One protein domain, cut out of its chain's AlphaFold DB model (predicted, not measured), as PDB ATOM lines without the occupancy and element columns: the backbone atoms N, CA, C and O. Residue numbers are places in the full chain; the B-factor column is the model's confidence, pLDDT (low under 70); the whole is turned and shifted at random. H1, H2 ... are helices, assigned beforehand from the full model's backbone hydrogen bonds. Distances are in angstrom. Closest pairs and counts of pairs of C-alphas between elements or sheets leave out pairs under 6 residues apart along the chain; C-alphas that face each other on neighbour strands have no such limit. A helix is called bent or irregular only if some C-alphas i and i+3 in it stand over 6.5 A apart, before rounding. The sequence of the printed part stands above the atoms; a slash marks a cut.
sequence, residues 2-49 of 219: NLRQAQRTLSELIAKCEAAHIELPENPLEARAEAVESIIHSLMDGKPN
ATOM      1  N   ASN A   2     106.672 149.963  21.930       94.06
ATOM      2  CA  ASN A   2     107.151 151.325  22.203       94.06
ATOM      3  C   ASN A   2     106.661 151.793  23.589       94.06
ATOM      4  O   ASN A   2     105.595 151.359  24.031       94.06
ATOM      5  N   LEU A   3     107.408 152.684  24.249       93.44
ATOM      6  CA  LEU A   3     107.078 153.237  25.567       93.44
ATOM      7  C   LEU A   3     105.643 153.786  25.640       93.44
ATOM      8  O   LEU A   3     104.903 153.434  26.554       93.44
ATOM      9  N   ARG A   4     105.195 154.539  24.626       93.06
ATOM     10  CA  ARG A   4     103.822 155.076  24.581       93.06
ATOM     11  C   ARG A   4     102.759 153.982  24.513       93.06
ATOM     12  O   ARG A   4     101.633 154.171  24.962       93.06
ATOM     13  N   GLN A   5     103.075 152.846  23.894       94.56
ATOM     14  CA  GLN A   5     102.162 151.706  23.848       94.56
ATOM     15  C   GLN A   5     102.120 151.004  25.208       94.56
ATOM     16  O   GLN A   5     101.036 150.664  25.667       94.56
ATOM     17  N   ALA A   6     103.275 150.858  25.866       94.06
ATOM     18  CA  ALA A   6     103.377 150.288  27.207       94.06
ATOM     19  C   ALA A   6     102.635 151.108  28.261       94.06
ATOM     20  O   ALA A   6     101.855 150.545  29.027       94.06
ATOM     21  N   GLN A   7     102.799 152.429  28.240       94.62
ATOM     22  CA  GLN A   7     102.087 153.344  29.129       94.62
ATOM     23  C   GLN A   7     100.573 153.237  28.940       94.62
ATOM     24  O   GLN A   7      99.862 153.040  29.915       94.62
ATOM     25  N   ARG A   8     100.076 153.247  27.694       95.69
ATOM     26  CA  ARG A   8      98.635 153.074  27.434       95.69
ATOM     27  C   ARG A   8      98.102 151.743  27.953       95.69
ATOM     28  O   ARG A   8      97.069 151.727  28.611       95.69
ATOM     29  N   THR A   9      98.806 150.640  27.691       95.56
ATOM     30  CA  THR A   9      98.385 149.322  28.188       95.56
ATOM     31  C   THR A   9      98.418 149.234  29.712       95.56
ATOM     32  O   THR A   9      97.566 148.571  30.295       95.56
ATOM     33  N   LEU A  10      99.372 149.912  30.358       93.94
ATOM     34  CA  LEU A  10      99.470 149.982  31.813       93.94
ATOM     35  C   LEU A  10      98.300 150.786  32.394       93.94
ATOM     36  O   LEU A  10      97.618 150.296  33.286       93.94
ATOM     37  N   SER A  11      98.022 151.975  31.855       92.50
ATOM     38  CA  SER A  11      96.904 152.814  32.295       92.50
ATOM     39  C   SER A  11      95.557 152.110  32.130       92.50
ATOM     40  O   SER A  11      94.721 152.167  33.026       92.50
ATOM     41  N   GLU A  12      95.350 151.390  31.023       95.38
ATOM     42  CA  GLU A  12      94.123 150.614  30.808       95.38
ATOM     43  C   GLU A  12      93.980 149.465  31.822       95.38
ATOM     44  O   GLU A  12      92.870 149.135  32.240       95.38
ATOM     45  N   LEU A  13      95.095 148.853  32.232       94.81
ATOM     46  CA  LEU A  13      95.097 147.819  33.263       94.81
ATOM     47  C   LEU A  13      94.784 148.402  34.649       94.81
ATOM     48  O   LEU A  13      93.966 147.826  35.361       94.81
ATOM     49  N   ILE A  14      95.377 149.545  34.999       92.75
ATOM     50  CA  ILE A  14      95.111 150.252  36.263       92.75
ATOM     51  C   ILE A  14      93.627 150.626  36.358       92.75
ATOM     52  O   ILE A  14      92.973 150.270  37.334       92.75
ATOM     53  N   ALA A  15      93.060 151.210  35.299       91.19
ATOM     54  CA  ALA A  15      91.642 151.566  35.254       91.19
ATOM     55  C   ALA A  15      90.712 150.349  35.441       91.19
ATOM     56  O   ALA A  15      89.657 150.451  36.066       91.19
ATOM     57  N   LYS A  16      91.095 149.170  34.924       96.31
ATOM     58  CA  LYS A  16      90.340 147.922  35.139       96.31
ATOM     59  C   LYS A  16      90.416 147.438  36.585       96.31
ATOM     60  O   LYS A  16      89.419 146.924  37.084       96.31
ATOM     61  N   CYS A  17      91.563 147.589  37.245       93.44
ATOM     62  CA  CYS A  17      91.705 147.276  38.668       93.44
ATOM     63  C   CYS A  17      90.829 148.198  39.525       93.44
ATOM     64  O   CYS A  17      90.059 147.704  40.345       93.44
ATOM     65  N   GLU A  18      90.864 149.508  39.273       90.38
ATOM     66  CA  GLU A  18      90.032 150.495  39.978       90.38
ATOM     67  C   GLU A  18      88.533 150.217  39.794       90.38
ATOM     68  O   GLU A  18      87.776 150.205  40.763       90.38
ATOM     69  N   ALA A  19      88.102 149.909  38.565       93.19
ATOM     70  CA  ALA A  19      86.716 149.542  38.270       93.19
ATOM     71  C   ALA A  19      86.276 148.236  38.956       93.19
ATOM     72  O   ALA A  19      85.089 148.039  39.212       93.19
ATOM     73  N   ALA A  20      87.221 147.343  39.252       93.81
ATOM     74  CA  ALA A  20      86.990 146.123  40.016       93.81
ATOM     75  C   ALA A  20      87.124 146.330  41.539       93.81
ATOM     76  O   ALA A  20      87.075 145.349  42.278       93.81
ATOM     77  N   HIS A  21      87.297 147.574  42.006       89.94
ATOM     78  CA  HIS A  21      87.571 147.920  43.405       89.94
ATOM     79  C   HIS A  21      88.807 147.207  43.981       89.94
ATOM     80  O   HIS A  21      88.858 146.871  45.162       89.94
ATOM     81  N   ILE A  22      89.810 146.963  43.132       88.94
ATOM     82  CA  ILE A  22      91.113 146.443  43.539       88.94
ATOM     83  C   ILE A  22      92.026 147.641  43.789       88.94
ATOM     84  O   ILE A  22      92.463 148.303  42.847       88.94
ATOM     85  N   GLU A  23      92.331 147.897  45.058       87.25
ATOM     86  CA  GLU A  23      93.294 148.922  45.453       87.25
ATOM     87  C   GLU A  23      94.716 148.430  45.161       87.25
ATOM     88  O   GLU A  23      95.177 147.418  45.697       87.25
ATOM     89  N   LEU A  24      95.403 149.128  44.257       86.38
ATOM     90  CA  LEU A  24      96.811 148.885  43.978       86.38
ATOM     91  C   LEU A  24      97.654 149.662  44.999       86.38
ATOM     92  O   LEU A  24      97.393 150.848  45.204       86.38
ATOM     93  N   PRO A  25      98.666 149.039  45.626       86.94
ATOM     94  CA  PRO A  25      99.531 149.736  46.565       86.94
ATOM     95  C   PRO A  25     100.334 150.825  45.850       86.94
ATOM     96  O   PRO A  25     100.896 150.587  44.779       86.94
ATOM     97  N   GLU A  26     100.418 151.997  46.477       86.94
ATOM     98  CA  GLU A  26     101.142 153.165  45.961       86.94
ATOM     99  C   GLU A  26     102.636 152.864  45.767       86.94
ATOM    100  O   GLU A  26     103.231 153.232  44.754       86.94
ATOM    101  N   ASN A  27     103.214 152.089  46.689       89.94
ATOM    102  CA  ASN A  27     104.569 151.573  46.582       89.94
ATOM    103  C   ASN A  27     104.567 150.030  46.547       89.94
ATOM    104  O   ASN A  27     104.443 149.375  47.588       89.94
ATOM    105  N   PRO A  28     104.742 149.404  45.368       85.00
ATOM    106  CA  PRO A  28     104.683 147.948  45.241       85.00
ATOM    107  C   PRO A  28     105.846 147.230  45.941       85.00
ATOM    108  O   PRO A  28     105.720 146.054  46.288       85.00
ATOM    109  N   LEU A  29     106.988 147.899  46.140       84.94
ATOM    110  CA  LEU A  29     108.144 147.311  46.820       84.94
ATOM    111  C   LEU A  29     107.950 147.287  48.335       84.94
ATOM    112  O   LEU A  29     108.269 146.284  48.971       84.94
ATOM    113  N   GLU A  30     107.393 148.359  48.884       90.25
ATOM    114  CA  GLU A  30     107.071 148.477  50.305       90.25
ATOM    115  C   GLU A  30     105.934 147.535  50.701       90.25
ATOM    116  O   GLU A  30     106.111 146.735  51.612       90.25
ATOM    117  N   ALA A  31     104.840 147.492  49.930       87.12
ATOM    118  CA  ALA A  31     103.748 146.541  50.164       87.12
ATOM    119  C   ALA A  31     104.222 145.077  50.112       87.12
ATOM    120  O   ALA A  31     103.734 144.210  50.838       87.12
ATOM    121  N   ARG A  32     105.217 144.778  49.266       84.75
ATOM    122  CA  ARG A  32     105.861 143.460  49.241       84.75
ATOM    123  C   ARG A  32     106.691 143.209  50.500       84.75
ATOM    124  O   ARG A  32     106.662 142.087  51.000       84.75
ATOM    125  N   ALA A  33     107.462 144.193  50.960       85.06
ATOM    126  CA  ALA A  33     108.251 144.074  52.182       85.06
ATOM    127  C   ALA A  33     107.338 143.848  53.394       85.06
ATOM    128  O   ALA A  33     107.542 142.879  54.117       85.06
ATOM    129  N   GLU A  34     106.265 144.628  53.521       85.00
ATOM    130  CA  GLU A  34     105.250 144.480  54.565       85.00
ATOM    131  C   GLU A  34     104.570 143.105  54.513       85.00
ATOM    132  O   GLU A  34     104.443 142.437  55.536       85.00
ATOM    133  N   ALA A  35     104.189 142.616  53.329       84.12
ATOM    134  CA  ALA A  35     103.603 141.283  53.196       84.12
ATOM    135  C   ALA A  35     104.580 140.176  53.630       84.12
ATOM    136  O   ALA A  35     104.184 139.209  54.283       84.12
ATOM    137  N   VAL A  36     105.864 140.308  53.288       86.69
ATOM    138  CA  VAL A  36     106.911 139.368  53.712       86.69
ATOM    139  C   VAL A  36     107.134 139.452  55.221       86.69
ATOM    140  O   VAL A  36     107.198 138.413  55.873       86.69
ATOM    141  N   GLU A  37     107.201 140.653  55.787       80.81
ATOM    142  CA  GLU A  37     107.306 140.866  57.227       80.81
ATOM    143  C   GLU A  37     106.089 140.308  57.959       80.81
ATOM    144  O   GLU A  37     106.260 139.605  58.942       80.81
ATOM    145  N   SER A  38     104.872 140.515  57.466       76.81
ATOM    146  CA  SER A  38     103.646 139.942  58.029       76.81
ATOM    147  C   SER A  38     103.689 138.410  58.041       76.81
ATOM    148  O   SER A  38     103.408 137.782  59.062       76.81
ATOM    149  N   ILE A  39     104.162 137.784  56.956       78.56
ATOM    150  CA  ILE A  39     104.377 136.331  56.903       78.56
ATOM    151  C   ILE A  39     105.432 135.895  57.931       78.56
ATOM    152  O   ILE A  39     105.217 134.907  58.633       78.56
ATOM    153  N   ILE A  40     106.550 136.616  58.049       79.19
ATOM    154  CA  ILE A  40     107.632 136.310  59.000       79.19
ATOM    155  C   ILE A  40     107.173 136.500  60.453       79.19
ATOM    156  O   ILE A  40     107.476 135.663  61.302       79.19
ATOM    157  N   HIS A  41     106.408 137.547  60.750       68.88
ATOM    158  CA  HIS A  41     105.851 137.801  62.076       68.88
ATOM    159  C   HIS A  41     104.755 136.783  62.423       68.88
ATOM    160  O   HIS A  41     104.720 136.295  63.550       68.88
ATOM    161  N   SER A  42     103.947 136.338  61.451       63.16
ATOM    162  CA  SER A  42     103.031 135.196  61.630       63.16
ATOM    163  C   SER A  42     103.762 133.860  61.858       63.16
ATOM    164  O   SER A  42     103.163 132.876  62.288       63.16
ATOM    165  N   LEU A  43     105.068 133.810  61.571       63.34
ATOM    166  CA  LEU A  43     105.932 132.649  61.771       63.34
ATOM    167  C   LEU A  43     106.465 132.532  63.211       63.34
ATOM    168  O   LEU A  43     107.157 131.554  63.504       63.34
ATOM    169  N   MET A  44     106.157 133.486  64.103       58.28
ATOM    170  CA  MET A  44     106.632 133.478  65.494       58.28
ATOM    171  C   MET A  44     106.181 132.251  66.305       58.28
ATOM    172  O   MET A  44     106.898 131.850  67.218       58.28
ATOM    173  N   ASP A  45     105.101 131.571  65.904       55.22
ATOM    174  CA  ASP A  45     104.637 130.318  66.523       55.22
ATOM    175  C   ASP A  45     105.140 129.046  65.805       55.22
ATOM    176  O   ASP A  45     104.656 127.931  66.016       55.22
ATOM    177  N   GLY A  46     106.134 129.185  64.921       60.53
ATOM    178  CA  GLY A  46     106.805 128.071  64.245       60.53
ATOM    179  C   GLY A  46     105.995 127.403  63.129       60.53
ATOM    180  O   GLY A  46     106.531 126.537  62.431       60.53
ATOM    181  N   LYS A  47     104.735 127.801  62.913       62.84
ATOM    182  CA  LYS A  47     103.932 127.440  61.738       62.84
ATOM    183  C   LYS A  47     103.004 128.604  61.385       62.84
ATOM    184  O   LYS A  47     102.182 128.949  62.228       62.84
ATOM    185  N   PRO A  48     103.067 129.162  60.161       63.94
ATOM    186  CA  PRO A  48     102.033 130.086  59.718       63.94
ATOM    187  C   PRO A  48     100.693 129.356  59.820       63.94
ATOM    188  O   PRO A  48     100.568 128.233  59.312       63.94
ATOM    189  N   ASN A  49      99.711 129.953  60.501       70.00
ATOM    190  CA  ASN A  49      98.376 129.375  60.578       70.00
ATOM    191  C   ASN A  49      97.669 129.586  59.233       70.00
ATOM    192  O   ASN A  49      96.817 130.452  59.053       70.00
TER     193      ASN A  49
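Overview. This is residues 2 to 49 of the 219 residues of an uncharacterized protein of Peronospora effusa (UniProt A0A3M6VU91). The model is a drawn-out zigzag of two helices: H1 runs out from the first printed residue, the link of residues 20 to 27 turns back from its end, and H2 runs away to the other end of the rod. The helices do not pack on each other, and the last residues, after H2, fold back beside its end. The printed part has 48 residues with two named helices, H1 then H2, and no named strand; its class is all helix. It is extended, with a radius of gyration of the C-alphas of 16.2 A and spans of 48 by 23 by 15 A.

Along the chain. Find C-alpha 3 at (107.078, 153.237, 25.567); from there H1, residues 3 to 19, runs 24.3 A to C-alpha 19 at (86.716, 149.542, 38.270). Go on to C-alpha 28, where H2, residues 28 to 45, begins; it runs 27.6 A to C-alpha 45 at (104.637, 130.318, 66.523). H2 is irregular: C-alphas 42 and 45 are 7.1 A apart.

Arrangement. H1 and H2 are apart, with no C-alpha of the one within 8 A of the other. Between them you find a short link of 8 residues. Residues 2 to 13, of which 3 to 13 belong to H1, stand free, and so do residues 25 to 38, of which 28 to 38 belong to H2. In the backbone of H1 every O i to N i+4 pair is within hydrogen-bond range; in H2 it is 12 of 14.

Size, cuts and confidence. The two C-alphas farthest apart are those of Asn 2 and Asp 45, at 49.1 A. The printed part has no cut, and no link is long. Look at the B-factor column: the mean pLDDT of the printed part is 84.4, and residues 41 to 48 are under 70.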